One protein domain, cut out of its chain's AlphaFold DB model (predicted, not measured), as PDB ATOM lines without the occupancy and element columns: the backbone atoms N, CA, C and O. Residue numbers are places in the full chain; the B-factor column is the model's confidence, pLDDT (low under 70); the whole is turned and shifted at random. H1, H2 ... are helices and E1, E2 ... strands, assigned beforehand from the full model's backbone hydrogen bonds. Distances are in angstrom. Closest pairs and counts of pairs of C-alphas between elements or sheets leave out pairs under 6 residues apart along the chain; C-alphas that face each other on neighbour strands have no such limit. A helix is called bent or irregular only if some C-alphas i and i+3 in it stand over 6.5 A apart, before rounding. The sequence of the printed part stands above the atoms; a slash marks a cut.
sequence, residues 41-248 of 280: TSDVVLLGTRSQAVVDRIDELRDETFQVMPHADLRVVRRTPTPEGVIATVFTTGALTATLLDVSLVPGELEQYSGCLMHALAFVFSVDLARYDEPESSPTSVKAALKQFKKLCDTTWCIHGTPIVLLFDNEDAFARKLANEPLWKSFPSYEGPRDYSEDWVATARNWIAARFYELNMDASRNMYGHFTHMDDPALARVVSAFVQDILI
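What this domain is: This is residues 41 to 248 of the 280 residues of an uncharacterized protein of Peniophora sp. CBMAI 1063 (UniProt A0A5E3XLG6). A strongly twisted sheet of seven strands runs through the domain and curls round H1 and H8, while H3 and H7 cover its opposite face, making three layers. H6 and residues 187 to 199 lie at one end of the long axis, with E2, E3 and E4 toward the other. The printed part has 208 residues, with eight named helices and seven named strands in the order E1 H1 E2 E3 E4 H2 E5 H3 H4 E6 H5 H6 H7 E7 H8. The mixed sheet runs E2 E3 E4 E1 E5 E6 E7, and the class is mixed, helices and strands. The whole is compact, with a radius of gyration of the C-alphas of 17.2 A and spans of 51 by 41 by 31 A.

How they stand to each other: Begin with the meander of E2, residues 74 to 81, E3, residues 87 to 93, and E4, residues 96 to 102, each strand the antiparallel neighbour of the one before, in two hairpins. N 77 and O 90, and N 89 and O 100, are each 2.8 A apart. Parallel neighbours follow: E1, residues 45 to 48 (N 46 to O 101, 2.8 A), E5, residues 123 to 128 (N 124 to O 45, 2.8 A), E6, residues 164 to 169 (N 165 to O 123, 2.8 A), and E7, residues 223 to 227 (N 166 to O 224, 2.7 A). The sheet curls round H1, residues 51 to 62, and H8, residues 234 to 248. These touch about perpendicular, at 90 degrees, H8 with residues 235 to 236 alone; the closest C-alphas, Ile 58 and Ala 236, are 5.3 A apart. On the opposite face H3, residues 142 to 154, and H7, residues 200 to 214, touch at a shallow tilt of 29 degrees, the same way; the closest C-alphas are Leu 146 and Phe 212, 6.4 A. H5, residues 171 to 178, only just touches H7, with 3 pairs of C-alphas within 8 A, while H6, residues 183 to 186, is close but not clearly touching it (C-alphas 183 and 204, 6.9 A). H2, residues 110 to 117, only grazes the sheet and only just touches H4, residues 156 to 159, with 3 pairs within 8 A. H2 is irregular, with C-alphas 112 and 115 8.0 A apart. Every O i to N i+4 pair is within hydrogen-bond range in H3, H5 and H8; H1 has 6 of 8, H7 10 of 11 and H2 1 of 4, beside 4 of 5 O i to N i+3 pairs.

Where its parts are: Find C-alpha 45 at (273.915, 291.223, 221.110), where E1 begins. E2 and H7 each span 21.0 A, and H8 spans 20.2 A to C-alpha 248 at (280.841, 303.419, 212.557).

The domain as a whole: The C-alphas farthest apart, of Pro 83 and Asp 195, are 52.8 A apart. The printed part has no cut; its long links are H1 to E2, E5 to H3 and H6 to H7. The mean pLDDT of the printed part is 79.1, and residues 59 to 75 and 230 to 241 are among those under 70.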
ATOM      1  N   THR A  41     285.542 293.264 220.062       60.22
ATOM      2  CA  THR A  41     284.460 293.583 220.992       60.22
ATOM      3  C   THR A  41     283.159 292.927 220.508       60.22
ATOM      4  O   THR A  41     282.157 293.603 220.315       60.22
ATOM      5  N   SER A  42     283.213 291.637 220.170       58.41
ATOM      6  CA  SER A  42     282.309 290.959 219.225       58.41
ATOM      7  C   SER A  42     280.864 291.492 219.199       58.41
ATOM      8  O   SER A  42     280.195 291.482 220.230       58.41
ATOM      9  N   ASP A  43     280.473 291.939 217.998       78.69
ATOM     10  CA  ASP A  43     279.329 292.762 217.571       78.69
ATOM     11  C   ASP A  43     277.958 292.545 218.278       78.69
ATOM     12  O   ASP A  43     277.761 291.698 219.138       78.69
ATOM     13  N   VAL A  44     276.973 293.374 217.933       82.62
ATOM     14  CA  VAL A  44     275.716 293.589 218.675       82.62
ATOM     15  C   VAL A  44     275.033 292.313 219.197       82.62
ATOM     16  O   VAL A  44     274.800 291.351 218.465       82.62
ATOM     17  N   VAL A  45     274.629 292.336 220.468       87.25
ATOM     18  CA  VAL A  45     273.915 291.223 221.110       87.25
ATOM     19  C   VAL A  45     272.414 291.507 221.142       87.25
ATOM     20  O   VAL A  45     271.979 292.555 221.620       87.25
ATOM     21  N   LEU A  46     271.612 290.560 220.655       87.31
ATOM     22  CA  LEU A  46     270.154 290.607 220.677       87.31
ATOM     23  C   LEU A  46     269.598 289.800 221.855       87.31
ATOM     24  O   LEU A  46     269.881 288.613 222.009       87.31
ATOM     25  N   LEU A  47     268.757 290.465 222.642       88.19
ATOM     26  CA  LEU A  47     268.057 289.952 223.810       88.19
ATOM     27  C   LEU A  47     266.549 290.252 223.731       88.19
ATOM     28  O   LEU A  47     266.077 291.089 222.949       88.19
ATOM     29  N   GLY A  48     265.794 289.635 224.633       85.31
ATOM     30  CA  GLY A  48     264.416 290.011 224.938       85.31
ATOM     31  C   GLY A  48     263.369 289.067 224.353       85.31
ATOM     32  O   GLY A  48     263.669 288.093 223.667       85.31
ATOM     33  N   THR A  49     262.104 289.339 224.666       81.75
ATOM     34  CA  THR A  49     261.009 288.368 224.514       81.75
ATOM     35  C   THR A  49     260.569 288.131 223.070       81.75
ATOM     36  O   THR A  49     259.764 287.234 222.818       81.75
ATOM     37  N   ARG A  50     261.089 288.916 222.119       80.31
ATOM     38  CA  ARG A  50     260.777 288.834 220.686       80.31
ATOM     39  C   ARG A  50     262.011 288.732 219.796       80.31
ATOM     40  O   ARG A  50     261.911 289.021 218.605       80.31
ATOM     41  N   SER A  51     263.153 288.285 220.323       78.69
ATOM     42  CA  SER A  51     264.379 288.186 219.522       78.69
ATOM     43  C   SER A  51     264.175 287.354 218.253       78.69
ATOM     44  O   SER A  51     264.567 287.792 217.178       78.69
ATOM     45  N   GLN A  52     263.443 286.235 218.344       77.12
ATOM     46  CA  GLN A  52     263.161 285.383 217.189       77.12
ATOM     47  C   GLN A  52     262.411 286.135 216.087       77.12
ATOM     48  O   GLN A  52     262.793 286.039 214.931       77.12
ATOM     49  N   ALA A  53     261.398 286.932 216.438       76.06
ATOM     50  CA  ALA A  53     260.648 287.717 215.459       76.06
ATOM     51  C   ALA A  53     261.525 288.797 214.801       76.06
ATOM     52  O   ALA A  53     261.400 289.054 213.606       76.06
ATOM     53  N   VAL A  54     262.444 289.400 215.564       75.81
ATOM     54  CA  VAL A  54     263.441 290.335 215.025       75.81
ATOM     55  C   VAL A  54     264.369 289.618 214.041       75.81
ATOM     56  O   VAL A  54     264.608 290.132 212.951       75.81
ATOM     57  N   VAL A  55     264.860 288.428 214.392       75.12
ATOM     58  CA  VAL A  55     265.742 287.622 213.536       75.12
ATOM     59  C   VAL A  55     265.025 287.148 212.278       75.12
ATOM     60  O   VAL A  55     265.576 287.307 211.195       75.12
ATOM     61  N   ASP A  56     263.800 286.636 212.389       76.12
ATOM     62  CA  ASP A  56     263.006 286.182 211.242       76.12
ATOM     63  C   ASP A  56     262.794 287.332 210.252       76.12
ATOM     64  O   ASP A  56     262.979 287.170 209.047       76.12
ATOM     65  N   ARG A  57     262.515 288.540 210.760       72.56
ATOM     66  CA  ARG A  57     262.343 289.729 209.922       72.56
ATOM     67  C   ARG A  57     263.644 290.213 209.283       72.56
ATOM     68  O   ARG A  57     263.617 290.760 208.183       72.56
ATOM     69  N   ILE A  58     264.779 290.038 209.959       71.38
ATOM     70  CA  ILE A  58     266.103 290.275 209.370       71.38
ATOM     71  C   ILE A  58     266.375 289.234 208.273       71.38
ATOM     72  O   ILE A  58     266.850 289.602 207.202       71.38
ATOM     73  N   ASP A  59     266.031 287.965 208.500       69.00
ATOM     74  CA  ASP A  59     266.196 286.870 207.537       69.00
ATOM     75  C   ASP A  59     265.324 287.058 206.279       69.00
ATOM     76  O   ASP A  59     265.751 286.691 205.185       69.00
ATOM     77  N   GLU A  60     264.152 287.690 206.382       66.38
ATOM     78  CA  GLU A  60     263.334 288.063 205.215       66.38
ATOM     79  C   GLU A  60     264.051 289.027 204.252       66.38
ATOM     80  O   GLU A  60     263.784 289.013 203.051       66.38
ATOM     81  N   LEU A  61     265.029 289.809 204.730       61.16
ATOM     82  CA  LEU A  61     265.859 290.671 203.876       61.16
ATOM     83  C   LEU A  61     266.856 289.895 203.000       61.16
ATOM     84  O   LEU A  61     267.652 290.495 202.279       61.16
ATOM     85  N   ARG A  62     266.858 288.560 203.059       60.09
ATOM     86  CA  ARG A  62     267.616 287.710 202.127       60.09
ATOM     87  C   ARG A  62     267.001 287.679 200.736       60.09
ATOM     88  O   ARG A  62     267.700 287.316 199.793       60.09
ATOM     89  N   ASP A  63     265.723 288.025 200.613       57.69
ATOM     90  CA  ASP A  63     265.018 288.009 199.342       57.69
ATOM     91  C   ASP A  63     265.367 289.255 198.508       57.69
ATOM     92  O   ASP A  63     265.063 290.391 198.877       57.69
ATOM     93  N   GLU A  64     266.016 289.039 197.359       50.69
ATOM     94  CA  GLU A  64     266.475 290.087 196.431       50.69
ATOM     95  C   GLU A  64     265.322 290.925 195.842       50.69
ATOM     96  O   GLU A  64     265.552 291.986 195.255       50.69
ATOM     97  N   THR A  65     264.074 290.477 196.010       51.66
ATOM     98  CA  THR A  65     262.871 291.199 195.576       51.66
ATOM     99  C   THR A  65     262.425 292.301 196.541       51.66
ATOM    100  O   THR A  65     261.574 293.118 196.178       51.66
ATOM    101  N   PHE A  66     263.019 292.394 197.737       47.78
ATOM    102  CA  PHE A  66     262.720 293.434 198.723       47.78
ATOM    103  C   PHE A  66     263.368 294.783 198.351       47.78
ATOM    104  O   PHE A  66     264.246 295.317 199.026       47.78
ATOM    105  N   GLN A  67     262.935 295.362 197.232       45.00
ATOM    106  CA  GLN A  67     263.392 296.660 196.740       45.00
ATOM    107  C   GLN A  67     262.562 297.795 197.340       45.00
ATOM    108  O   GLN A  67     261.666 298.334 196.694       45.00
ATOM    109  N   VAL A  68     262.851 298.199 198.578       43.44
ATOM    110  CA  VAL A  68     262.274 299.437 199.126       43.44
ATOM    111  C   VAL A  68     263.320 300.194 199.952       43.44
ATOM    112  O   VAL A  68     263.324 300.073 201.177       43.44
ATOM    113  N   MET A  69     264.192 300.974 199.275       45.50
ATOM    114  CA  MET A  69     264.715 302.325 199.640       45.50
ATOM    115  C   MET A  69     266.186 302.613 199.207       45.50
ATOM    116  O   MET A  69     266.942 301.683 198.960       45.50
ATOM    117  N   PRO A  70     266.635 303.891 199.135       44.38
ATOM    118  CA  PRO A  70     267.922 304.327 198.548       44.38
ATOM    119  C   PRO A  70     269.197 304.070 199.383       44.38
ATOM    120  O   PRO A  70     270.264 304.561 199.028       44.38
ATOM    121  N   HIS A  71     269.111 303.306 200.477       48.44
ATOM    122  CA  HIS A  71     270.259 302.904 201.317       48.44
ATOM    123  C   HIS A  71     270.356 301.367 201.465       48.44
ATOM    124  O   HIS A  71     270.966 300.861 202.409       48.44
ATOM    125  N   ALA A  72     269.690 300.636 200.564       50.53
ATOM    126  CA  ALA A  72     269.292 299.231 200.674       50.53
ATOM    127  C   ALA A  72     270.350 298.205 200.238       50.53
ATOM    128  O   ALA A  72     270.056 297.302 199.463       50.53
ATOM    129  N   ASP A  73     271.552 298.282 200.805       61.66
ATOM    130  CA  ASP A  73     272.554 297.226 200.605       61.66
ATOM    131  C   ASP A  73     272.598 296.236 201.782       61.66
ATOM    132  O   ASP A  73     273.571 295.495 201.912       61.66
ATOM    133  N   LEU A  74     271.586 296.225 202.667       63.28
ATOM    134  CA  LEU A  74     271.540 295.265 203.772       63.28
ATOM    135  C   LEU A  74     271.270 293.854 203.236       63.28
ATOM    136  O   LEU A  74     270.175 293.571 202.766       63.28
ATOM    137  N   ARG A  75     272.246 292.953 203.373       69.25
ATOM    138  CA  ARG A  75     272.115 291.538 203.000       69.25
ATOM    139  C   ARG A  75     272.529 290.643 204.153       69.25
ATOM    140  O   ARG A  75     273.658 290.753 204.638       69.25
ATOM    141  N   VAL A  76     271.656 289.723 204.559       71.94
ATOM    142  CA  VAL A  76     272.026 288.652 205.495       71.94
ATOM    143  C   VAL A  76     272.838 287.602 204.747       71.94
ATOM    144  O   VAL A  76     272.365 286.954 203.812       71.94
ATOM    145  N   VAL A  77     274.080 287.426 205.180       72.38
ATOM    146  CA  VAL A  77     275.076 286.584 204.516       72.38
ATOM    147  C   VAL A  77     275.039 285.166 205.066       72.38
ATOM    148  O   VAL A  77     275.086 284.198 204.308       72.38
ATOM    149  N   ARG A  78     274.954 285.018 206.391       78.19
ATOM    150  CA  ARG A  78     275.082 283.713 207.046       78.19
ATOM    151  C   ARG A  78     274.380 283.699 208.393       78.19
ATOM    152  O   ARG A  78     274.502 284.654 209.150       78.19
ATOM    153  N   ARG A  79     273.748 282.573 208.718       80.50
ATOM    154  CA  ARG A  79     273.235 282.275 210.054       80.50
ATOM    155  C   ARG A  79     273.781 280.927 210.506       80.50
ATOM    156  O   ARG A  79     273.579 279.927 209.819       80.50
ATOM    157  N   THR A  80     274.530 280.911 211.600       80.56
ATOM    158  CA  THR A  80     275.208 279.704 212.099       80.56
ATOM    159  C   THR A  80     275.193 279.675 213.623       80.56
ATOM    160  O   THR A  80     275.459 280.715 214.226       80.56
ATOM    161  N   PRO A  81     274.932 278.516 214.252       79.81
ATOM    162  CA  PRO A  81     275.141 278.369 215.685       79.81
ATOM    163  C   PRO A  81     276.638 278.469 216.002       79.81
ATOM    164  O   PRO A  81     277.472 277.919 215.275       79.81
ATOM    165  N   THR A  82     276.979 279.178 217.073       76.00
ATOM    166  CA  THR A  82     278.318 279.147 217.661       76.00
ATOM    167  C   THR A  82     278.514 277.835 218.435       76.00
ATOM    168  O   THR A  82     277.533 277.130 218.706       76.00
ATOM    169  N   PRO A  83     279.752 277.464 218.809       72.75
ATOM    170  CA  PRO A  83     280.002 276.308 219.677       72.75
ATOM    171  C   PRO A  83     279.220 276.345 221.002       72.75
ATOM    172  O   PRO A  83     278.877 275.298 221.544       72.75
ATOM    173  N   GLU A  84     278.898 277.542 221.492       71.69
ATOM    174  CA  GLU A  84     278.118 277.811 222.705       71.69
ATOM    175  C   GLU A  84     276.595 277.728 222.478       71.69
ATOM    176  O   GLU A  84     275.816 277.905 223.412       71.69
ATOM    177  N   GLY A  85     276.151 277.467 221.243       73.25
ATOM    178  CA  GLY A  85     274.738 277.348 220.874       73.25
ATOM    179  C   GLY A  85     274.030 278.678 220.595       73.25
ATOM    180  O   GLY A  85     272.856 278.665 220.229       73.25
ATOM    181  N   VAL A  86     274.730 279.810 220.715       80.56
ATOM    182  CA  VAL A  86     274.217 281.142 220.358       80.56
ATOM    183  C   VAL A  86     274.070 281.228 218.845       80.56
ATOM    184  O   VAL A  86     274.921 280.742 218.102       80.56
ATOM    185  N   ILE A  87     272.999 281.842 218.350       82.50
ATOM    186  CA  ILE A  87     272.819 281.977 216.905       82.50
ATOM    187  C   ILE A  87     273.463 283.277 216.434       82.50
ATOM    188  O   ILE A  87     273.002 284.365 216.768       82.50
ATOM    189  N   ALA A  88     274.509 283.160 215.617       84.81
ATOM    190  CA  ALA A  88     275.158 284.298 214.985       84.81
ATOM    191  C   ALA A  88     274.542 284.563 213.607       84.81
ATOM    192  O   ALA A  88     274.587 283.698 212.726       84.81
ATOM    193  N   THR A  89     274.003 285.766 213.415       82.56
ATOM    194  CA  THR A  89     273.473 286.252 212.135       82.56
ATOM    195  C   THR A  89     274.400 287.327 211.588       82.56
ATOM    196  O   THR A  89     274.496 288.418 212.141       82.56
ATOM    197  N   VAL A  90     275.103 287.019 210.504       80.75
ATOM    198  CA  VAL A  90     276.029 287.937 209.838       80.75
ATOM    199  C   VAL A  90     275.294 288.665 208.729       80.75
ATOM    200  O   VAL A  90     274.733 288.027 207.833       80.75
ATOM    201  N   PHE A  91     275.353 289.989 208.743       75.69
ATOM    202  CA  PHE A  91     274.806 290.824 207.686       75.69
ATOM    203  C   PHE A  91     275.818 291.854 207.193       75.69
ATOM    204  O   PHE A  91     276.784 292.195 207.872       75.69
ATOM    205  N   THR A  92     275.607 292.321 205.968       73.00
ATOM    206  CA  THR A  92     276.470 293.296 205.291       73.00
ATOM    207  C   THR A  92     275.663 294.494 204.846       73.00
ATOM    208  O   THR A  92     274.502 294.327 204.500       73.00
ATOM    209  N   THR A  93     276.237 295.694 204.862       69.00
ATOM    210  CA  THR A  93     275.651 296.886 204.233       69.00
ATOM    211  C   THR A  93     276.739 297.672 203.518       69.00
ATOM    212  O   THR A  93     277.567 298.334 204.149       69.00
ATOM    213  N   GLY A  94     276.768 297.570 202.187       71.62
ATOM    214  CA  GLY A  94     277.919 298.004 201.398       71.62
ATOM    215  C   GLY A  94     279.176 297.238 201.828       71.62
ATOM    216  O   GLY A  94     279.176 296.009 201.846       71.62
ATOM    217  N   ALA A  95     280.229 297.961 202.219       70.50
ATOM    218  CA  ALA A  95     281.487 297.374 202.692       70.50
ATOM    219  C   ALA A  95     281.468 296.909 204.164       70.50
ATOM    220  O   ALA A  95     282.366 296.179 204.580       70.50
ATOM    221  N   LEU A  96     280.479 297.327 204.965       73.19
ATOM    222  CA  LEU A  96     280.442 297.029 206.399       73.19
ATOM    223  C   LEU A  96     279.856 295.635 206.652       73.19
ATOM    224  O   LEU A  96     278.784 295.322 206.134       73.19
ATOM    225  N   THR A  97     280.512 294.830 207.490       76.62
ATOM    226  CA  THR A  97     280.002 293.535 207.973       76.62
ATOM    227  C   THR A  97     279.771 293.599 209.477       76.62
ATOM    228  O   THR A  97     280.665 294.007 210.213       76.62
ATOM    229  N   ALA A  98     278.606 293.137 209.922       77.31
ATOM    230  CA  ALA A  98     278.219 293.070 211.324       77.31
ATOM    231  C   ALA A  98     277.720 291.670 211.688       77.31
ATOM    232  O   ALA A  98     277.099 290.993 210.860       77.31
ATOM    233  N   THR A  99     277.929 291.270 212.938       81.31
ATOM    234  CA  THR A  99     277.329 290.060 213.512       81.31
ATOM    235  C   THR A  99     276.292 290.425 214.574       81.31
ATOM    236  O   THR A  99     276.559 291.218 215.463       81.31
ATOM    237  N   LEU A 100     275.097 289.842 214.490       83.06
ATOM    238  CA  LEU A 100     274.093 289.883 215.549       83.06
ATOM    239  C   LEU A 100     274.098 288.544 216.281       83.06
ATOM    240  O   LEU A 100     273.850 287.507 215.659       83.06
ATOM    241  N   LEU A 101     274.378 288.562 217.579       84.75
ATOM    242  CA  LEU A 101     274.360 287.369 218.425       84.75
ATOM    243  C   LEU A 101     273.012 287.272 219.145       84.75
ATOM    244  O   LEU A 101     272.747 288.052 220.056       84.75
ATOM    245  N   ASP A 102     272.151 286.333 218.743       85.12
ATOM    246  CA  ASP A 102     270.888 286.078 219.446       85.12
ATOM    247  C   ASP A 102     271.103 285.082 220.586       85.12
ATOM    248  O   ASP A 102     271.235 283.872 220.371       85.12
ATOM    249  N   VAL A 103     271.135 285.619 221.805       80.44
ATOM    250  CA  VAL A 103     271.303 284.848 223.044       80.44
ATOM    251  C   VAL A 103     269.967 284.453 223.675       80.44
ATOM    252  O   VAL A 103     269.938 283.608 224.564       80.44
ATOM    253  N   SER A 104     268.842 285.013 223.216       74.88
ATOM    254  CA  SER A 104     267.528 284.801 223.855       74.88
ATOM    255  C   SER A 104     266.927 283.423 223.567       74.88
ATOM    256  O   SER A 104     265.945 283.034 224.195       74.88
ATOM    257  N   LEU A 105     267.505 282.694 222.611       62.84
ATOM    258  CA  LEU A 105     267.059 281.368 222.180       62.84
ATOM    259  C   LEU A 105     267.731 280.225 222.939       62.84
ATOM    260  O   LEU A 105     267.325 279.071 222.785       62.84
ATOM    261  N   VAL A 106     268.760 280.521 223.735       59.22
ATOM    262  CA  VAL A 106     269.507 279.491 224.450       59.22
ATOM    263  C   VAL A 106     268.961 279.379 225.879       59.22
ATOM    264  O   VAL A 106     268.890 280.379 226.592       59.22
ATOM    265  N   PRO A 107     268.526 278.185 226.316       58.09
ATOM    266  CA  PRO A 107     268.045 277.993 227.676       58.09
ATOM    267  C   PRO A 107     269.203 278.152 228.669       58.09
ATOM    268  O   PRO A 107     270.167 277.392 228.619       58.09
ATOM    269  N   GLY A 108     269.090 279.103 229.595       63.31
ATOM    270  CA  GLY A 108     270.130 279.366 230.586       63.31
ATOM    271  C   GLY A 108     269.960 280.717 231.274       63.31
ATOM    272  O   GLY A 108     269.092 281.512 230.915       63.31
ATOM    273  N   GLU A 109     270.785 280.966 232.287       67.69
ATOM    274  CA  GLU A 109     270.927 282.303 232.871       67.69
ATOM    275  C   GLU A 109     271.920 283.131 232.042       67.69
ATOM    276  O   GLU A 109     272.828 282.589 231.407       67.69
ATOM    277  N   LEU A 110     271.749 284.453 232.058       69.94
ATOM    278  CA  LEU A 110     272.497 285.400 231.225       69.94
ATOM    279  C   LEU A 110     274.024 285.286 231.426       69.94
ATOM    280  O   LEU A 110     274.802 285.446 230.489       69.94
ATOM    281  N   GLU A 111     274.451 284.940 232.638       72.50
ATOM    282  CA  GLU A 111     275.841 284.775 233.064       72.50
ATOM    283  C   GLU A 111     276.590 283.675 232.294       72.50
ATOM    284  O   GLU A 111     277.812 283.756 232.138       72.50
ATOM    285  N   GLN A 112     275.875 282.674 231.771       71.62
ATOM    286  CA  GLN A 112     276.467 281.596 230.969       71.62
ATOM    287  C   GLN A 112     277.037 282.107 229.638       71.62
ATOM    288  O   GLN A 112     277.909 281.469 229.056       71.62
ATOM    289  N   TYR A 113     276.602 283.290 229.199       72.75
ATOM    290  CA  TYR A 113     277.024 283.929 227.954       72.75
ATOM    291  C   TYR A 113     277.940 285.133 228.198       72.75
ATOM    292  O   TYR A 113     278.168 285.929 227.286       72.75
ATOM    293  N   SER A 114     278.500 285.261 229.408       72.62
ATOM    294  CA  SER A 114     279.393 286.363 229.800       72.62
ATOM    295  C   SER A 114     280.498 286.649 228.780       72.62
ATOM    296  O   SER A 114     280.794 287.813 228.541       72.62
ATOM    297  N   GLY A 115     281.041 285.627 228.108       72.88
ATOM    298  CA  GLY A 115     282.042 285.792 227.048       72.88
ATOM    299  C   GLY A 115     281.606 286.733 225.919       72.88
ATOM    300  O   GLY A 115     282.340 287.654 225.587       72.88
ATOM    301  N   CYS A 116     280.401 286.560 225.367       71.56
ATOM    302  CA  CYS A 116     279.902 287.454 224.315       71.56
ATOM    303  C   CYS A 116     279.342 288.773 224.873       71.56
ATOM    304  O   CYS A 116     279.454 289.814 224.233       71.56
ATOM    305  N   LEU A 117     278.796 288.762 226.093       76.31
ATOM    306  CA  LEU A 117     278.222 289.956 226.723       76.31
ATOM    307  C   LEU A 117     279.283 290.968 227.168       76.31
ATOM    308  O   LEU A 117     279.047 292.166 227.073       76.31
ATOM    309  N   MET A 118     280.441 290.499 227.644       75.00
ATOM    310  CA  MET A 118     281.557 291.347 228.091       75.00
ATOM    311  C   MET A 118     282.112 292.233 226.993       75.00
ATOM    312  O   MET A 118     282.633 293.311 227.269       75.00
ATOM    313  N   HIS A 119     282.035 291.747 225.766       74.38
ATOM    314  CA  HIS A 119     282.671 292.380 224.636       74.38
ATOM    315  C   HIS A 119     281.671 293.118 223.757       74.38
ATOM    316  O   HIS A 119     282.115 293.906 222.947       74.38
ATOM    317  N   ALA A 120     280.361 292.964 223.960       81.25
ATOM    318  CA  ALA A 120     279.337 293.546 223.101       81.25
ATOM    319  C   ALA A 120     279.500 295.063 222.882       81.25
ATOM    320  O   ALA A 120     279.508 295.855 223.828       81.25
ATOM    321  N   LEU A 121     279.511 295.478 221.613       81.31
ATOM    322  CA  LEU A 121     279.472 296.895 221.222       81.31
ATOM    323  C   LEU A 121     278.153 297.586 221.552       81.31
ATOM    324  O   LEU A 121     278.110 298.798 221.764       81.31
ATOM    325  N   ALA A 122     277.069 296.818 221.548       83.81
ATOM    326  CA  ALA A 122     275.744 297.283 221.903       83.81
ATOM    327  C   ALA A 122     274.816 296.122 222.208       83.81
ATOM    328  O   ALA A 122     275.014 295.001 221.733       83.81
ATOM    329  N   PHE A 123     273.736 296.441 222.911       86.88
ATOM    330  CA  PHE A 123     272.625 295.527 223.113       86.88
ATOM    331  C   PHE A 123     271.398 295.994 222.344       86.88
ATOM    332  O   PHE A 123     271.065 297.177 222.327       86.88
ATOM    333  N   VAL A 124     270.679 295.050 221.755       87.31
ATOM    334  CA  VAL A 124     269.317 295.240 221.266       87.31
ATOM    335  C   VAL A 124     268.413 294.412 222.160       87.31
ATOM    336  O   VAL A 124     268.600 293.210 222.286       87.31
ATOM    337  N   PHE A 125     267.435 295.046 222.793       89.88
ATOM    338  CA  PHE A 125     266.494 294.396 223.689       89.88
ATOM    339  C   PHE A 125     265.073 294.569 223.153       89.88
ATOM    340  O   PHE A 125     264.547 295.679 223.070       89.88
ATOM    341  N   SER A 126     264.458 293.457 222.764       89.69
ATOM    342  CA  SER A 126     263.126 293.423 222.159       89.69
ATOM    343  C   SER A 126     262.029 293.113 223.181       89.69
ATOM    344  O   SER A 126     262.194 292.280 224.073       89.69
ATOM    345  N   VAL A 127     260.887 293.786 223.047       91.75
ATOM    346  CA  VAL A 127     259.737 293.684 223.950       91.75
ATOM    347  C   VAL A 127     258.462 293.562 223.125       91.75
ATOM    348  O   VAL A 127     258.193 294.407 222.277       91.75
ATOM    349  N   ASP A 128     257.645 292.547 223.406       91.88
ATOM    350  CA  ASP A 128     256.271 292.473 222.896       91.88
ATOM    351  C   ASP A 128     255.353 293.393 223.707       91.88
ATOM    352  O   ASP A 128     254.942 293.046 224.820       91.88
ATOM    353  N   LEU A 129     254.998 294.564 223.169       94.12
ATOM    354  CA  LEU A 129     254.083 295.461 223.873       94.12
ATOM    355  C   LEU A 129     252.715 294.825 224.090       94.12
ATOM    356  O   LEU A 129     252.096 295.089 225.116       94.12
ATOM    357  N   ALA A 130     252.241 293.968 223.183       94.69
ATOM    358  CA  ALA A 130     250.898 293.393 223.242       94.69
ATOM    359  C   ALA A 130     250.711 292.362 224.375       94.69
ATOM    360  O   ALA A 130     249.583 291.937 224.641       94.69
ATOM    361  N   ARG A 131     251.800 291.990 225.064       95.69
ATOM    362  CA  ARG A 131     251.846 291.031 226.183       95.69
ATOM    363  C   ARG A 131     251.832 291.713 227.560       95.69
ATOM    364  O   ARG A 131     252.228 291.112 228.559       95.69
ATOM    365  N   TYR A 132     251.428 292.982 227.638       96.88
ATOM    366  CA  TYR A 132     251.412 293.777 228.879       96.88
ATOM    367  C   TYR A 132     250.483 293.215 229.968       96.88
ATOM    368  O   TYR A 132     250.708 293.419 231.161       96.88
ATOM    369  N   ASP A 133     249.428 292.520 229.570       96.38
ATOM    370  CA  ASP A 133     248.410 291.929 230.434       96.38
ATOM    371  C   ASP A 133     248.729 290.513 230.902       96.38
ATOM    372  O   ASP A 133     248.052 289.987 231.785       96.38
ATOM    373  N   GLU A 134     249.793 289.913 230.380       96.00
ATOM    374  CA  GLU A 134     250.237 288.607 230.838       96.00
ATOM    375  C   GLU A 134     250.849 288.677 232.253       96.00
ATOM    376  O   GLU A 134     251.413 289.704 232.669       96.00
ATOM    377  N   PRO A 135     250.739 287.590 233.038       93.25
ATOM    378  CA  PRO A 135     251.383 287.504 234.344       93.25
ATOM    379  C   PRO A 135     252.912 287.455 234.203       93.25
ATOM    380  O   PRO A 135     253.424 286.974 233.200       93.25
ATOM    381  N   GLU A 136     253.649 287.874 235.241       89.38
ATOM    382  CA  GLU A 136     255.129 287.807 235.260       89.38
ATOM    383  C   GLU A 136     255.658 286.377 235.059       89.38
ATOM    384  O   GLU A 136     256.749 286.192 234.528       89.38
ATOM    385  N   SER A 137     254.882 285.357 235.439       89.62
ATOM    386  CA  SER A 137     255.226 283.953 235.194       89.62
ATOM    387  C   SER A 137     255.253 283.578 233.709       89.62
ATOM    388  O   SER A 137     255.836 282.553 233.364       89.62
ATOM    389  N   SER A 138     254.637 284.381 232.832       90.44
ATOM    390  CA  SER A 138     254.769 284.221 231.386       90.44
ATOM    391  C   SER A 138     256.118 284.789 230.933       90.44
ATOM    392  O   SER A 138     256.360 285.989 231.126       90.44
ATOM    393  N   PRO A 139     256.981 283.980 230.289       85.31
ATOM    394  CA  PRO A 139     258.309 284.412 229.856       85.31
ATOM    395  C   PRO A 139     258.259 285.515 228.791       85.31
ATOM    396  O   PRO A 139     259.236 286.237 228.622       85.31
ATOM    397  N   THR A 140     257.130 285.672 228.095       87.38
ATOM    398  CA  THR A 140     256.923 286.688 227.054       87.38
ATOM    399  C   THR A 140     256.273 287.970 227.562       87.38
ATOM    400  O   THR A 140     256.147 288.929 226.799       87.38
ATOM    401  N   SER A 141     255.847 288.007 228.830       94.19
ATOM    402  CA  SER A 141     255.165 289.171 229.397       94.19
ATOM    403  C   SER A 141     256.082 290.390 229.479       94.19
ATOM    404  O   SER A 141     257.285 290.278 229.720       94.19
ATOM    405  N   VAL A 142     255.497 291.587 229.393       95.94
ATOM    406  CA  VAL A 142     256.237 292.845 229.625       95.94
ATOM    407  C   VAL A 142     256.862 292.872 231.029       95.94
ATOM    408  O   VAL A 142     257.938 293.427 231.221       95.94
ATOM    409  N   LYS A 143     256.229 292.229 232.018       94.94
ATOM    410  CA  LYS A 143     256.745 292.122 233.394       94.94
ATOM    411  C   LYS A 143     257.997 291.244 233.469       94.94
ATOM    412  O   LYS A 143     258.981 291.644 234.091       94.94
ATOM    413  N   ALA A 144     257.991 290.092 232.798       91.62
ATOM    414  CA  ALA A 144     259.180 289.253 232.664       91.62
ATOM    415  C   ALA A 144     260.296 289.989 231.906       91.62
ATOM    416  O   ALA A 144     261.442 289.982 232.353       91.62
ATOM    417  N   ALA A 145     259.948 290.706 230.831       93.00
ATOM    418  CA  ALA A 145     260.887 291.525 230.070       93.00
ATOM    419  C   ALA A 145     261.536 292.624 230.933       93.00
ATOM    420  O   ALA A 145     262.750 292.786 230.885       93.00
ATOM    421  N   LEU A 146     260.773 293.327 231.780       94.94
ATOM    422  CA  LEU A 146     261.311 294.316 232.730       94.94
ATOM    423  C   LEU A 146     262.314 293.690 233.708       94.94
ATOM    424  O   LEU A 146     263.360 294.272 233.986       94.94
ATOM    425  N   LYS A 147     262.030 292.487 234.216       91.06
ATOM    426  CA  LYS A 147     262.929 291.762 235.124       91.06
ATOM    427  C   LYS A 147     264.220 291.332 234.433       91.06
ATOM    428  O   LYS A 147     265.298 291.498 234.997       91.06
ATOM    429  N   GLN A 148     264.117 290.801 233.216       88.56
ATOM    430  CA  GLN A 148     265.273 290.447 232.390       88.56
ATOM    431  C   GLN A 148     266.104 291.684 232.038       88.56
ATOM    432  O   GLN A 148     267.325 291.658 232.157       88.56
ATOM    433  N   PHE A 149     265.445 292.786 231.684       91.00
ATOM    434  CA  PHE A 149     266.107 294.045 231.375       91.00
ATOM    435  C   PHE A 149     266.826 294.634 232.590       91.00
ATOM    436  O   PHE A 149     267.953 295.110 232.471       91.00
ATOM    437  N   LYS A 150     266.211 294.550 233.775       90.25
ATOM    438  CA  LYS A 150     266.864 294.926 235.029       90.25
ATOM    439  C   LYS A 150     268.123 294.095 235.264       90.25
ATOM    440  O   LYS A 150     269.168 294.676 235.530       90.25
ATOM    441  N   LYS A 151     268.037 292.764 235.125       86.75
ATOM    442  CA  LYS A 151     269.211 291.884 235.238       86.75
ATOM    443  C   LYS A 151     270.311 292.325 234.273       86.75
ATOM    444  O   LYS A 151     271.427 292.534 234.721       86.75
ATOM    445  N   LEU A 152     269.985 292.540 232.994       85.56
ATOM    446  CA  LEU A 152     270.933 293.040 231.993       85.56
ATOM    447  C   LEU A 152     271.601 294.341 232.467       85.56
ATOM    448  O   LEU A 152     272.822 294.409 232.522       85.56
ATOM    449  N   CYS A 153     270.818 295.337 232.892       84.50
ATOM    450  CA  CYS A 153     271.349 296.623 233.349       84.50
ATOM    451  C   CYS A 153     272.237 296.526 234.597       84.50
ATOM    452  O   CYS A 153     273.181 297.310 234.703       84.50
ATOM    453  N   ASP A 154     271.918 295.601 235.506       80.88
ATOM    454  CA  ASP A 154     272.647 295.354 236.750       80.88
ATOM    455  C   ASP A 154     273.901 294.483 236.544       80.88
ATOM    456  O   ASP A 154     274.787 294.493 237.399       80.88
ATOM    457  N   THR A 155     273.993 293.706 235.451       73.81
ATOM    458  CA  THR A 155     275.184 292.882 235.194       73.81
ATOM    459  C   THR A 155     276.412 293.759 235.031       73.81
ATOM    460  O   THR A 155     276.402 294.696 234.234       73.81
ATOM    461  N   THR A 156     277.497 293.405 235.727       59.53
ATOM    462  CA  THR A 156     278.766 294.148 235.770       59.53
ATOM    463  C   THR A 156     279.338 294.463 234.389       59.53
ATOM    464  O   THR A 156     280.020 295.466 234.214       59.53
ATOM    465  N   TRP A 157     279.015 293.638 233.396       58.47
ATOM    466  CA  TRP A 157     279.475 293.754 232.016       58.47
ATOM    467  C   TRP A 157     278.740 294.830 231.210       58.47
ATOM    468  O   TRP A 157     279.352 295.484 230.374       58.47
ATOM    469  N   CYS A 158     277.465 295.100 231.504       55.84
ATOM    470  CA  CYS A 158     276.732 296.210 230.886       55.84
ATOM    471  C   CYS A 158     277.104 297.583 231.479       55.84
ATOM    472  O   CYS A 158     276.661 298.610 230.967       55.84
ATOM    473  N   ILE A 159     277.873 297.638 232.575       52.59
ATOM    474  CA  ILE A 159     278.119 298.860 233.373       52.59
ATOM    475  C   ILE A 159     279.105 299.838 232.700       52.59
ATOM    476  O   ILE A 159     279.257 300.965 233.157       52.59
ATOM    477  N   HIS A 160     279.737 299.478 231.583       65.00
ATOM    478  CA  HIS A 160     280.741 300.324 230.923       65.00
ATOM    479  C   HIS A 160     280.172 301.245 229.829       65.00
ATOM    480  O   HIS A 160     280.788 301.421 228.783       65.00
ATOM    481  N   GLY A 161     278.985 301.827 230.036       71.75
ATOM    482  CA  GLY A 161     278.401 302.774 229.078       71.75
ATOM    483  C   GLY A 161     277.961 302.161 227.740       71.75
ATOM    484  O   GLY A 161     277.565 302.908 226.841       71.75
ATOM    485  N   THR A 162     277.980 300.827 227.604       81.88
ATOM    486  CA  THR A 162     277.581 300.117 226.382       81.88
ATOM    487  C   THR A 162     276.143 300.480 225.992       81.88
ATOM    488  O   THR A 162     275.217 300.257 226.780       81.88
ATOM    489  N   PRO A 163     275.917 301.045 224.795       84.25
ATOM    490  CA  PRO A 163     274.605 301.529 224.384       84.25
ATOM    491  C   PRO A 163     273.570 300.405 224.231       84.25
ATOM    492  O   PRO A 163     273.889 299.271 223.864       84.25
ATOM    493  N   ILE A 164     272.301 300.746 224.474       86.25
ATOM    494  CA  ILE A 164     271.164 299.816 224.400       86.25
ATOM    495  C   ILE A 164     270.079 300.364 223.467       86.25
ATOM    496  O   ILE A 164     269.636 301.505 223.618       86.25
ATOM    497  N   VAL A 165     269.572 299.523 222.566       86.12
ATOM    498  CA  VAL A 165     268.298 299.742 221.862       86.12
ATOM    499  C   VAL A 165     267.192 298.986 222.547       86.12
ATOM    500  O   VAL A 165     267.320 297.798 222.813       86.12
ATOM    501  N   LEU A 166     266.070 299.655 222.737       88.88
ATOM    502  CA  LEU A 166     264.799 299.064 223.094       88.88
ATOM    503  C   LEU A 166     263.912 299.030 221.851       88.88
ATOM    504  O   LEU A 166     263.581 300.077 221.289       88.88
ATOM    505  N   LEU A 167     263.529 297.829 221.430       87.75
ATOM    506  CA  LEU A 167     262.549 297.614 220.370       87.75
ATOM    507  C   LEU A 167     261.220 297.226 221.014       87.75
ATOM    508  O   LEU A 167     261.072 296.125 221.537       87.75
ATOM    509  N   PHE A 168     260.264 298.145 220.990       90.38
ATOM    510  CA  PHE A 168     258.909 297.948 221.483       90.38
ATOM    511  C   PHE A 168     258.010 297.524 220.323       90.38
ATOM    512  O   PHE A 168     257.439 298.364 219.628       90.38
ATOM    513  N   ASP A 169     257.926 296.218 220.103       87.38
ATOM    514  CA  ASP A 169     257.251 295.626 218.953       87.38
ATOM    515  C   ASP A 169     255.765 295.353 219.223       87.38
ATOM    516  O   ASP A 169     255.309 295.390 220.371       87.38
ATOM    517  N   ASN A 170     255.011 295.058 218.160       89.06
ATOM    518  CA  ASN A 170     253.561 294.837 218.188       89.06
ATOM    519  C   ASN A 170     252.755 296.028 218.722       89.06
ATOM    520  O   ASN A 170     251.735 295.842 219.395       89.06
ATOM    521  N   GLU A 171     253.174 297.261 218.428       89.62
ATOM    522  CA  GLU A 171     252.422 298.449 218.840       89.62
ATOM    523  C   GLU A 171     250.974 298.424 218.314       89.62
ATOM    524  O   GLU A 171     250.039 298.821 219.009       89.62
ATOM    525  N   ASP A 172     250.759 297.903 217.109       88.50
ATOM    526  CA  ASP A 172     249.440 297.791 216.492       88.50
ATOM    527  C   ASP A 172     248.525 296.820 217.261       88.50
ATOM    528  O   ASP A 172     247.361 297.128 217.533       88.50
ATOM    529  N   ALA A 173     249.050 295.659 217.663       91.50
ATOM    530  CA  ALA A 173     248.309 294.695 218.468       91.50
ATOM    531  C   ALA A 173     248.089 295.214 219.895       91.50
ATOM    532  O   ALA A 173     247.001 295.035 220.446       91.50
ATOM    533  N   PHE A 174     249.076 295.912 220.461       94.00
ATOM    534  CA  PHE A 174     248.940 296.631 221.723       94.00
ATOM    535  C   PHE A 174     247.780 297.630 221.663       94.00
ATOM    536  O   PHE A 174     246.868 297.543 222.483       94.00
ATOM    537  N   ALA A 175     247.753 298.502 220.650       91.62
ATOM    538  CA  ALA A 175     246.721 299.517 220.460       91.62
ATOM    539  C   ALA A 175     245.315 298.909 220.340       91.62
ATOM    540  O   ALA A 175     244.387 299.356 221.014       91.62
ATOM    541  N   ARG A 176     245.157 297.845 219.534       91.75
ATOM    542  CA  ARG A 176     243.873 297.129 219.393       91.75
ATOM    543  C   ARG A 176     243.411 296.508 220.711       91.75
ATOM    544  O   ARG A 176     242.219 296.515 221.015       91.75
ATOM    545  N   LYS A 177     244.341 295.951 221.488       93.81
ATOM    546  CA  LYS A 177     244.036 295.230 222.729       93.81
ATOM    547  C   LYS A 177     243.684 296.164 223.881       93.81
ATOM    548  O   LYS A 177     242.778 295.856 224.655       93.81
ATOM    549  N   LEU A 178     244.361 297.307 223.965       92.44
ATOM    550  CA  LEU A 178     244.231 298.286 225.045       92.44
ATOM    551  C   LEU A 178     242.779 298.773 225.239       92.44
ATOM    552  O   LEU A 178     242.411 299.189 226.334       92.44
ATOM    553  N   ALA A 179     241.943 298.680 224.194       87.25
ATOM    554  CA  ALA A 179     240.554 299.140 224.214       87.25
ATOM    555  C   ALA A 179     239.648 298.236 225.063       87.25
ATOM    556  O   ALA A 179     238.667 298.692 225.639       87.25
ATOM    557  N   ASN A 180     239.991 296.950 225.140       90.81
ATOM    558  CA  ASN A 180     239.233 295.946 225.886       90.81
ATOM    559  C   ASN A 180     239.944 295.567 227.194       90.81
ATOM    560  O   ASN A 180     239.298 295.290 228.206       90.81
ATOM    561  N   GLU A 181     241.279 295.610 227.191       93.50
ATOM    562  CA  GLU A 181     242.120 295.342 228.354       93.50
ATOM    563  C   GLU A 181     242.934 296.580 228.743       93.50
ATOM    564  O   GLU A 181     244.091 296.731 228.384       93.50
ATOM    565  N   PRO A 182     242.365 297.531 229.485       91.75
ATOM    566  CA  PRO A 182     243.092 298.750 229.793       91.75
ATOM    567  C   PRO A 182     244.326 298.500 230.677       91.75
ATOM    568  O   PRO A 182     244.297 297.687 231.607       91.75
ATOM    569  N   LEU A 183     245.399 299.262 230.427       94.94
ATOM    570  CA  LEU A 183     246.723 299.054 231.032       94.94
ATOM    571  C   LEU A 183     246.700 299.005 232.568       94.94
ATOM    572  O   LEU A 183     247.422 298.208 233.165       94.94
ATOM    573  N   TRP A 184     245.846 299.810 233.210       92.75
ATOM    574  CA  TRP A 184     245.757 299.904 234.672       92.75
ATOM    575  C   TRP A 184     245.306 298.609 235.361       92.75
ATOM    576  O   TRP A 184     245.593 298.426 236.540       92.75
ATOM    577  N   LYS A 185     244.628 297.687 234.657       93.75
ATOM    578  CA  LYS A 185     244.308 296.360 235.218       93.75
ATOM    579  C   LYS A 185     245.578 295.557 235.497       93.75
ATOM    580  O   LYS A 185     245.672 294.860 236.502       93.75
ATOM    581  N   SER A 186     246.553 295.675 234.600       94.75
ATOM    582  CA  SER A 186     247.789 294.892 234.612       94.75
ATOM    583  C   SER A 186     248.934 295.625 235.302       94.75
ATOM    584  O   SER A 186     249.819 294.972 235.860       94.75
ATOM    585  N   PHE A 187     248.885 296.960 235.289       94.88
ATOM    586  CA  PHE A 187     249.815 297.882 235.935       94.88
ATOM    587  C   PHE A 187     249.040 298.925 236.760       94.88
ATOM    588  O   PHE A 187     248.789 300.026 236.270       94.88
ATOM    589  N   PRO A 188     248.675 298.626 238.022       93.62
ATOM    590  CA  PRO A 188     247.852 299.520 238.847       93.62
ATOM    591  C   PRO A 188     248.454 300.907 239.124       93.62
ATOM    592  O   PRO A 188     247.724 301.820 239.494       93.62
ATOM    593  N   SER A 189     249.769 301.078 238.949       93.25
ATOM    594  CA  SER A 189     250.469 302.367 239.057       93.25
ATOM    595  C   SER A 189     250.364 303.245 237.802       93.25
ATOM    596  O   SER A 189     250.900 304.352 237.780       93.25
ATOM    597  N   TYR A 190     249.711 302.769 236.738       93.62
ATOM    598  CA  TYR A 190     249.439 303.567 235.550       93.62
ATOM    599  C   TYR A 190     248.257 304.516 235.792       93.62
ATOM    600  O   TYR A 190     247.107 304.089 235.891       93.62
ATOM    601  N   GLU A 191     248.545 305.815 235.840       89.12
ATOM    602  CA  GLU A 191     247.566 306.888 236.083       89.12
ATOM    603  C   GLU A 191     247.123 307.609 234.794       89.12
ATOM    604  O   GLU A 191     246.634 308.736 234.843       89.12
ATOM    605  N   GLY A 192     247.333 306.998 233.625       83.19
ATOM    606  CA  GLY A 192     247.034 307.639 232.345       83.19
ATOM    607  C   GLY A 192     245.534 307.818 232.047       83.19
ATOM    608  O   GLY A 192     244.676 307.403 232.834       83.19
ATOM    609  N   PRO A 193     245.217 308.440 230.893       80.19
ATOM    610  CA  PRO A 193     243.851 308.745 230.479       80.19
ATOM    611  C   PRO A 193     242.948 307.508 230.497       80.19
ATOM    612  O   PRO A 193     243.339 306.423 230.063       80.19
ATOM    613  N   ARG A 194     241.729 307.684 231.015       77.31
ATOM    614  CA  ARG A 194     240.683 306.642 231.042       77.31
ATOM    615  C   ARG A 194     239.658 306.828 229.932       77.31
ATOM    616  O   ARG A 194     238.910 305.906 229.620       77.31
ATOM    617  N   ASP A 195     239.603 308.029 229.379       70.69
ATOM    618  CA  ASP A 195     238.908 308.347 228.154       70.69
ATOM    619  C   ASP A 195     239.819 307.972 226.985       70.69
ATOM    620  O   ASP A 195     240.980 308.368 226.933       70.69
ATOM    621  N   TYR A 196     239.301 307.178 226.051       72.56
ATOM    622  CA  TYR A 196     239.982 306.725 224.833       72.56
ATOM    623  C   TYR A 196     240.266 307.885 223.837       72.56
ATOM    624  O   TYR A 196     240.000 307.768 222.643       72.56
ATOM    625  N   SER A 197     240.733 309.034 224.339       76.12
ATOM    626  CA  SER A 197     241.149 310.241 223.612       76.12
ATOM    627  C   SER A 197     242.320 309.940 222.685       76.12
ATOM    628  O   SER A 197     243.073 309.036 222.987       76.12
ATOM    629  N   GLU A 198     242.529 310.682 221.593       66.50
ATOM    630  CA  GLU A 198     243.499 310.332 220.528       66.50
ATOM    631  C   GLU A 198     244.929 309.966 221.012       66.50
ATOM    632  O   GLU A 198     245.597 309.157 220.368       66.50
ATOM    633  N   ASP A 199     245.368 310.444 222.184       81.00
ATOM    634  CA  ASP A 199     246.717 310.229 222.735       81.00
ATOM    635  C   ASP A 199     246.843 309.088 223.770       81.00
ATOM    636  O   ASP A 199     247.933 308.835 224.300       81.00
ATOM    637  N   TRP A 200     245.763 308.369 224.089       85.88
ATOM    638  CA  TRP A 200     245.767 307.351 225.151       85.88
ATOM    639  C   TRP A 200     246.728 306.177 224.881       85.88
ATOM    640  O   TRP A 200     247.498 305.797 225.767       85.88
ATOM    641  N   VAL A 201     246.769 305.654 223.645       90.12
ATOM    642  CA  VAL A 201     247.714 304.595 223.235       90.12
ATOM    643  C   VAL A 201     249.153 305.086 223.361       90.12
ATOM    644  O   VAL A 201     250.002 304.387 223.918       90.12
ATOM    645  N   ALA A 202     249.425 306.307 222.887       90.44
ATOM    646  CA  ALA A 202     250.750 306.909 222.960       90.44
ATOM    647  C   ALA A 202     251.198 307.091 224.418       90.44
ATOM    648  O   ALA A 202     252.332 306.768 224.765       90.44
ATOM    649  N   THR A 203     250.291 307.528 225.287       92.12
ATOM    650  CA  THR A 203     250.551 307.666 226.722       92.12
ATOM    651  C   THR A 203     250.851 306.315 227.369       92.12
ATOM    652  O   THR A 203     251.797 306.199 228.145       92.12
ATOM    653  N   ALA A 204     250.080 305.278 227.039       94.25
ATOM    654  CA  ALA A 204     250.260 303.935 227.581       94.25
ATOM    655  C   ALA A 204     251.589 303.294 227.139       94.25
ATOM    656  O   ALA A 204     252.354 302.830 227.988       94.25
ATOM    657  N   ARG A 205     251.921 303.327 225.838       93.69
ATOM    658  CA  ARG A 205     253.194 302.774 225.333       93.69
ATOM    659  C   ARG A 205     254.408 303.533 225.876       93.69
ATOM    660  O   ARG A 205     255.392 302.908 226.263       93.69
ATOM    661  N   ASN A 206     254.324 304.863 225.976       93.62
ATOM    662  CA  ASN A 206     255.406 305.688 226.517       93.62
ATOM    663  C   ASN A 206     255.595 305.447 228.014       93.62
ATOM    664  O   ASN A 206     256.723 305.459 228.496       93.62
ATOM    665  N   TRP A 207     254.511 305.187 228.748       95.31
ATOM    666  CA  TRP A 207     254.604 304.819 230.155       95.31
ATOM    667  C   TRP A 207     255.317 303.476 230.349       95.31
ATOM    668  O   TRP A 207     256.185 303.383 231.215       95.31
ATOM    669  N   ILE A 208     255.011 302.465 229.522       96.62
ATOM    670  CA  ILE A 208     255.741 301.186 229.537       96.62
ATOM    671  C   ILE A 208     257.217 301.430 229.212       96.62
ATOM    672  O   ILE A 208     258.081 300.982 229.961       96.62
ATOM    673  N   ALA A 209     257.515 302.186 228.151       95.31
ATOM    674  CA  ALA A 209     258.890 302.498 227.770       95.31
ATOM    675  C   ALA A 209     259.663 303.213 228.891       95.31
ATOM    676  O   ALA A 209     260.802 302.855 229.180       95.31
ATOM    677  N   ALA A 210     259.024 304.161 229.588       94.44
ATOM    678  CA  ALA A 210     259.605 304.849 230.738       94.44
ATOM    679  C   ALA A 210     260.055 303.880 231.840       94.44
ATOM    680  O   ALA A 210     261.114 304.093 232.422       94.44
ATOM    681  N   ARG A 211     259.325 302.779 232.079       95.75
ATOM    682  CA  ARG A 211     259.743 301.760 233.058       95.75
ATOM    683  C   ARG A 211     261.076 301.111 232.686       95.75
ATOM    684  O   ARG A 211     261.866 300.838 233.577       95.75
ATOM    685  N   PHE A 212     261.349 300.887 231.400       95.19
ATOM    686  CA  PHE A 212     262.647 300.361 230.959       95.19
ATOM    687  C   PHE A 212     263.758 301.393 231.157       95.19
ATOM    688  O   PHE A 212     264.815 301.063 231.682       95.19
ATOM    689  N   TYR A 213     263.514 302.654 230.808       92.19
ATOM    690  CA  TYR A 213     264.501 303.716 231.010       92.19
ATOM    691  C   TYR A 213     264.838 303.960 232.485       92.19
ATOM    692  O   TYR A 213     265.993 304.209 232.812       92.19
ATOM    693  N   GLU A 214     263.857 303.850 233.380       92.25
ATOM    694  CA  GLU A 214     264.056 303.984 234.829       92.25
ATOM    695  C   GLU A 214     264.915 302.865 235.437       92.25
ATOM    696  O   GLU A 214     265.483 303.050 236.510       92.25
ATOM    697  N   LEU A 215     265.023 301.709 234.771       91.62
ATOM    698  CA  LEU A 215     265.875 300.604 235.223       91.62
ATOM    699  C   LEU A 215     267.356 300.826 234.903       91.62
ATOM    700  O   LEU A 215     268.208 300.130 235.456       91.62
ATOM    701  N   ASN A 216     267.679 301.789 234.038       87.12
ATOM    702  CA  ASN A 216     269.057 302.152 233.760       87.12
ATOM    703  C   ASN A 216     269.592 303.120 234.820       87.12
ATOM    704  O   ASN A 216     269.261 304.303 234.834       87.12
ATOM    705  N   MET A 217     270.468 302.606 235.679       83.00
ATOM    706  CA  MET A 217     271.140 303.394 236.717       83.00
ATOM    707  C   MET A 217     272.447 304.041 236.227       83.00
ATOM    708  O   MET A 217     273.027 304.859 236.940       83.00
ATOM    709  N   ASP A 218     272.908 303.702 235.020       81.69
ATOM    710  CA  ASP A 218     274.119 304.254 234.415       81.69
ATOM    711  C   ASP A 218     273.791 305.500 233.578       81.69
ATOM    712  O   ASP A 218     273.276 305.421 232.461       81.69
ATOM    713  N   ALA A 219     274.114 306.677 234.117       79.06
ATOM    714  CA  ALA A 219     273.869 307.959 233.458       79.06
ATOM    715  C   ALA A 219     274.769 308.224 232.235       79.06
ATOM    716  O   ALA A 219     274.504 309.174 231.494       79.06
ATOM    717  N   SER A 220     275.833 307.437 232.042       79.25
ATOM    718  CA  SER A 220     276.716 307.525 230.873       79.25
ATOM    719  C   SER A 220     276.209 306.701 229.688       79.25
ATOM    720  O   SER A 220     276.566 306.979 228.543       79.25
ATOM    721  N   ARG A 221     275.332 305.725 229.952       84.00
ATOM    722  CA  ARG A 221     274.791 304.815 228.948       84.00
ATOM    723  C   ARG A 221     273.779 305.503 228.043       84.00
ATOM    724  O   ARG A 221     272.775 306.053 228.498       84.00
ATOM    725  N   ASN A 222     273.995 305.387 226.737       82.38
ATOM    726  CA  ASN A 222     273.015 305.828 225.753       82.38
ATOM    727  C   ASN A 222     271.928 304.762 225.557       82.38
ATOM    728  O   ASN A 222     272.229 303.599 225.289       82.38
ATOM    729  N   MET A 223     270.660 305.169 225.653       85.25
ATOM    730  CA  MET A 223     269.511 304.303 225.389       85.25
ATOM    731  C   MET A 223     268.606 304.883 224.305       85.25
ATOM    732  O   MET A 223     268.193 306.044 224.376       85.25
ATOM    733  N   TYR A 224     268.235 304.044 223.341       83.12
ATOM    734  CA  TYR A 224     267.431 304.412 222.177       83.12
ATOM    735  C   TYR A 224     266.172 303.552 222.138       83.12
ATOM    736  O   TYR A 224     266.268 302.337 222.207       83.12
ATOM    737  N   GLY A 225     264.987 304.157 222.066       86.31
ATOM    738  CA  GLY A 225     263.717 303.421 222.044       86.31
ATOM    739  C   GLY A 225     262.993 303.599 220.723       86.31
ATOM    740  O   GLY A 225     262.810 304.729 220.270       86.31
ATOM    741  N   HIS A 226     262.552 302.492 220.134       84.44
ATOM    742  CA  HIS A 226     261.797 302.473 218.889       84.44
ATOM    743  C   HIS A 226     260.537 301.638 219.055       84.44
ATOM    744  O   HIS A 226     260.598 300.503 219.517       84.44
ATOM    745  N   PHE A 227     259.399 302.208 218.668       85.88
ATOM    746  CA  PHE A 227     258.142 301.477 218.564       85.88
ATOM    747  C   PHE A 227     258.012 300.910 217.155       85.88
ATOM    748  O   PHE A 227     258.228 301.636 216.184       85.88
ATOM    749  N   THR A 228     257.678 299.628 217.053       78.69
ATOM    750  CA  THR A 228     257.507 298.919 215.782       78.69
ATOM    751  C   THR A 228     256.177 298.168 215.756       78.69
ATOM    752  O   THR A 228     255.558 297.910 216.790       78.69
ATOM    753  N   HIS A 229     255.703 297.854 214.552       76.69
ATOM    754  CA  HIS A 229     254.492 297.067 214.320       76.69
ATOM    755  C   HIS A 229     254.779 295.936 213.332       76.69
ATOM    756  O   HIS A 229     255.741 296.010 212.566       76.69
ATOM    757  N   MET A 230     253.921 294.909 213.350       60.25
ATOM    758  CA  MET A 230     254.124 293.635 212.641       60.25
ATOM    759  C   MET A 230     254.397 293.776 211.137       60.25
ATOM    760  O   MET A 230     255.177 293.006 210.582       60.25
ATOM    761  N   ASP A 231     253.795 294.772 210.489       60.62
ATOM    762  CA  ASP A 231     253.923 294.979 209.046       60.62
ATOM    763  C   ASP A 231     255.036 295.963 208.672       60.62
ATOM    764  O   ASP A 231     255.180 296.284 207.494       60.62
ATOM    765  N   ASP A 232     255.832 296.461 209.627       62.09
ATOM    766  CA  ASP A 232     256.816 297.495 209.335       62.09
ATOM    767  C   ASP A 232     258.093 296.893 208.718       62.09
ATOM    768  O   ASP A 232     258.917 296.298 209.428       62.09
ATOM    769  N   PRO A 233     258.360 297.080 207.409       56.03
ATOM    770  CA  PRO A 233     259.682 296.816 206.853       56.03
ATOM    771  C   PRO A 233     260.777 297.656 207.543       56.03
ATOM    772  O   PRO A 233     261.961 297.402 207.340       56.03
ATOM    773  N   ALA A 234     260.421 298.648 208.377       56.62
ATOM    774  CA  ALA A 234     261.358 299.430 209.168       56.62
ATOM    775  C   ALA A 234     261.957 298.703 210.359       56.62
ATOM    776  O   ALA A 234     263.003 299.165 210.783       56.62
ATOM    777  N   LEU A 235     261.403 297.607 210.887       64.88
ATOM    778  CA  LEU A 235     262.034 296.942 212.038       64.88
ATOM    779  C   LEU A 235     263.468 296.517 211.695       64.88
ATOM    780  O   LEU A 235     264.424 296.920 212.357       64.88
ATOM    781  N   ALA A 236     263.629 295.796 210.586       64.38
ATOM    782  CA  ALA A 236     264.942 295.385 210.119       64.38
ATOM    783  C   ALA A 236     265.799 296.583 209.658       64.38
ATOM    784  O   ALA A 236     267.008 296.587 209.879       64.38
ATOM    785  N   ARG A 237     265.193 297.653 209.112       66.44
ATOM    786  CA  ARG A 237     265.916 298.901 208.777       66.44
ATOM    787  C   ARG A 237     266.433 299.636 210.009       66.44
ATOM    788  O   ARG A 237     267.552 300.126 209.982       66.44
ATOM    789  N   VAL A 238     265.632 299.730 211.065       65.25
ATOM    790  CA  VAL A 238     265.970 300.404 212.321       65.25
ATOM    791  C   VAL A 238     267.101 299.649 212.994       65.25
ATOM    792  O   VAL A 238     268.094 300.270 213.356       65.25
ATOM    793  N   VAL A 239     267.001 298.318 213.076       68.50
ATOM    794  CA  VAL A 239     268.090 297.484 213.599       68.50
ATOM    795  C   VAL A 239     269.345 297.639 212.742       68.50
ATOM    796  O   VAL A 239     270.414 297.889 213.283       68.50
ATOM    797  N   SER A 240     269.228 297.581 211.414       68.62
ATOM    798  CA  SER A 240     270.367 297.757 210.504       68.62
ATOM    799  C   SER A 240     271.058 299.106 210.664       68.62
ATOM    800  O   SER A 240     272.269 299.163 210.859       68.62
ATOM    801  N   ALA A 241     270.293 300.193 210.583       69.81
ATOM    802  CA  ALA A 241     270.816 301.547 210.646       69.81
ATOM    803  C   ALA A 241     271.423 301.836 212.017       69.81
ATOM    804  O   ALA A 241     272.469 302.471 212.098       69.81
ATOM    805  N   PHE A 242     270.810 301.317 213.082       71.69
ATOM    806  CA  PHE A 242     271.368 301.402 214.420       71.69
ATOM    807  C   PHE A 242     272.698 300.659 214.536       71.69
ATOM    808  O   PHE A 242     273.681 301.229 215.001       71.69
ATOM    809  N   VAL A 243     272.746 299.397 214.104       71.31
ATOM    810  CA  VAL A 243     273.975 298.601 214.183       71.31
ATOM    811  C   VAL A 243     275.077 299.261 213.353       71.31
ATOM    812  O   VAL A 243     276.205 299.369 213.822       71.31
ATOM    813  N   GLN A 244     274.756 299.781 212.165       72.44
ATOM    814  CA  GLN A 244     275.695 300.560 211.354       72.44
ATOM    815  C   GLN A 244     276.197 301.806 212.081       72.44
ATOM    816  O   GLN A 244     277.398 302.057 212.073       72.44
ATOM    817  N   ASP A 245     275.299 302.582 212.690       73.69
ATOM    818  CA  ASP A 245     275.667 303.779 213.442       73.69
ATOM    819  C   ASP A 245     276.653 303.419 214.551       73.69
ATOM    820  O   ASP A 245     277.753 303.956 214.593       73.69
ATOM    821  N   ILE A 246     276.337 302.415 215.365       74.88
ATOM    822  CA  ILE A 246     277.215 301.968 216.447       74.88
ATOM    823  C   ILE A 246     278.570 301.492 215.954       74.88
ATOM    824  O   ILE A 246     279.588 301.882 216.521       74.88
ATOM    825  N   LEU A 247     278.603 300.680 214.901       74.38
ATOM    826  CA  LEU A 247     279.859 300.174 214.357       74.38
ATOM    827  C   LEU A 247     280.730 301.304 213.812       74.38
ATOM    828  O   LEU A 247     281.931 301.335 214.063       74.38
ATOM    829  N   ILE A 248     280.130 302.257 213.098       74.81
ATOM    830  CA  ILE A 248     280.841 303.419 212.557       74.81
ATOM    831  C   ILE A 248     281.316 304.330 213.691       74.81
ATOM    832  O   ILE A 248     282.439 304.832 213.637       74.81
TER     833      ILE A 248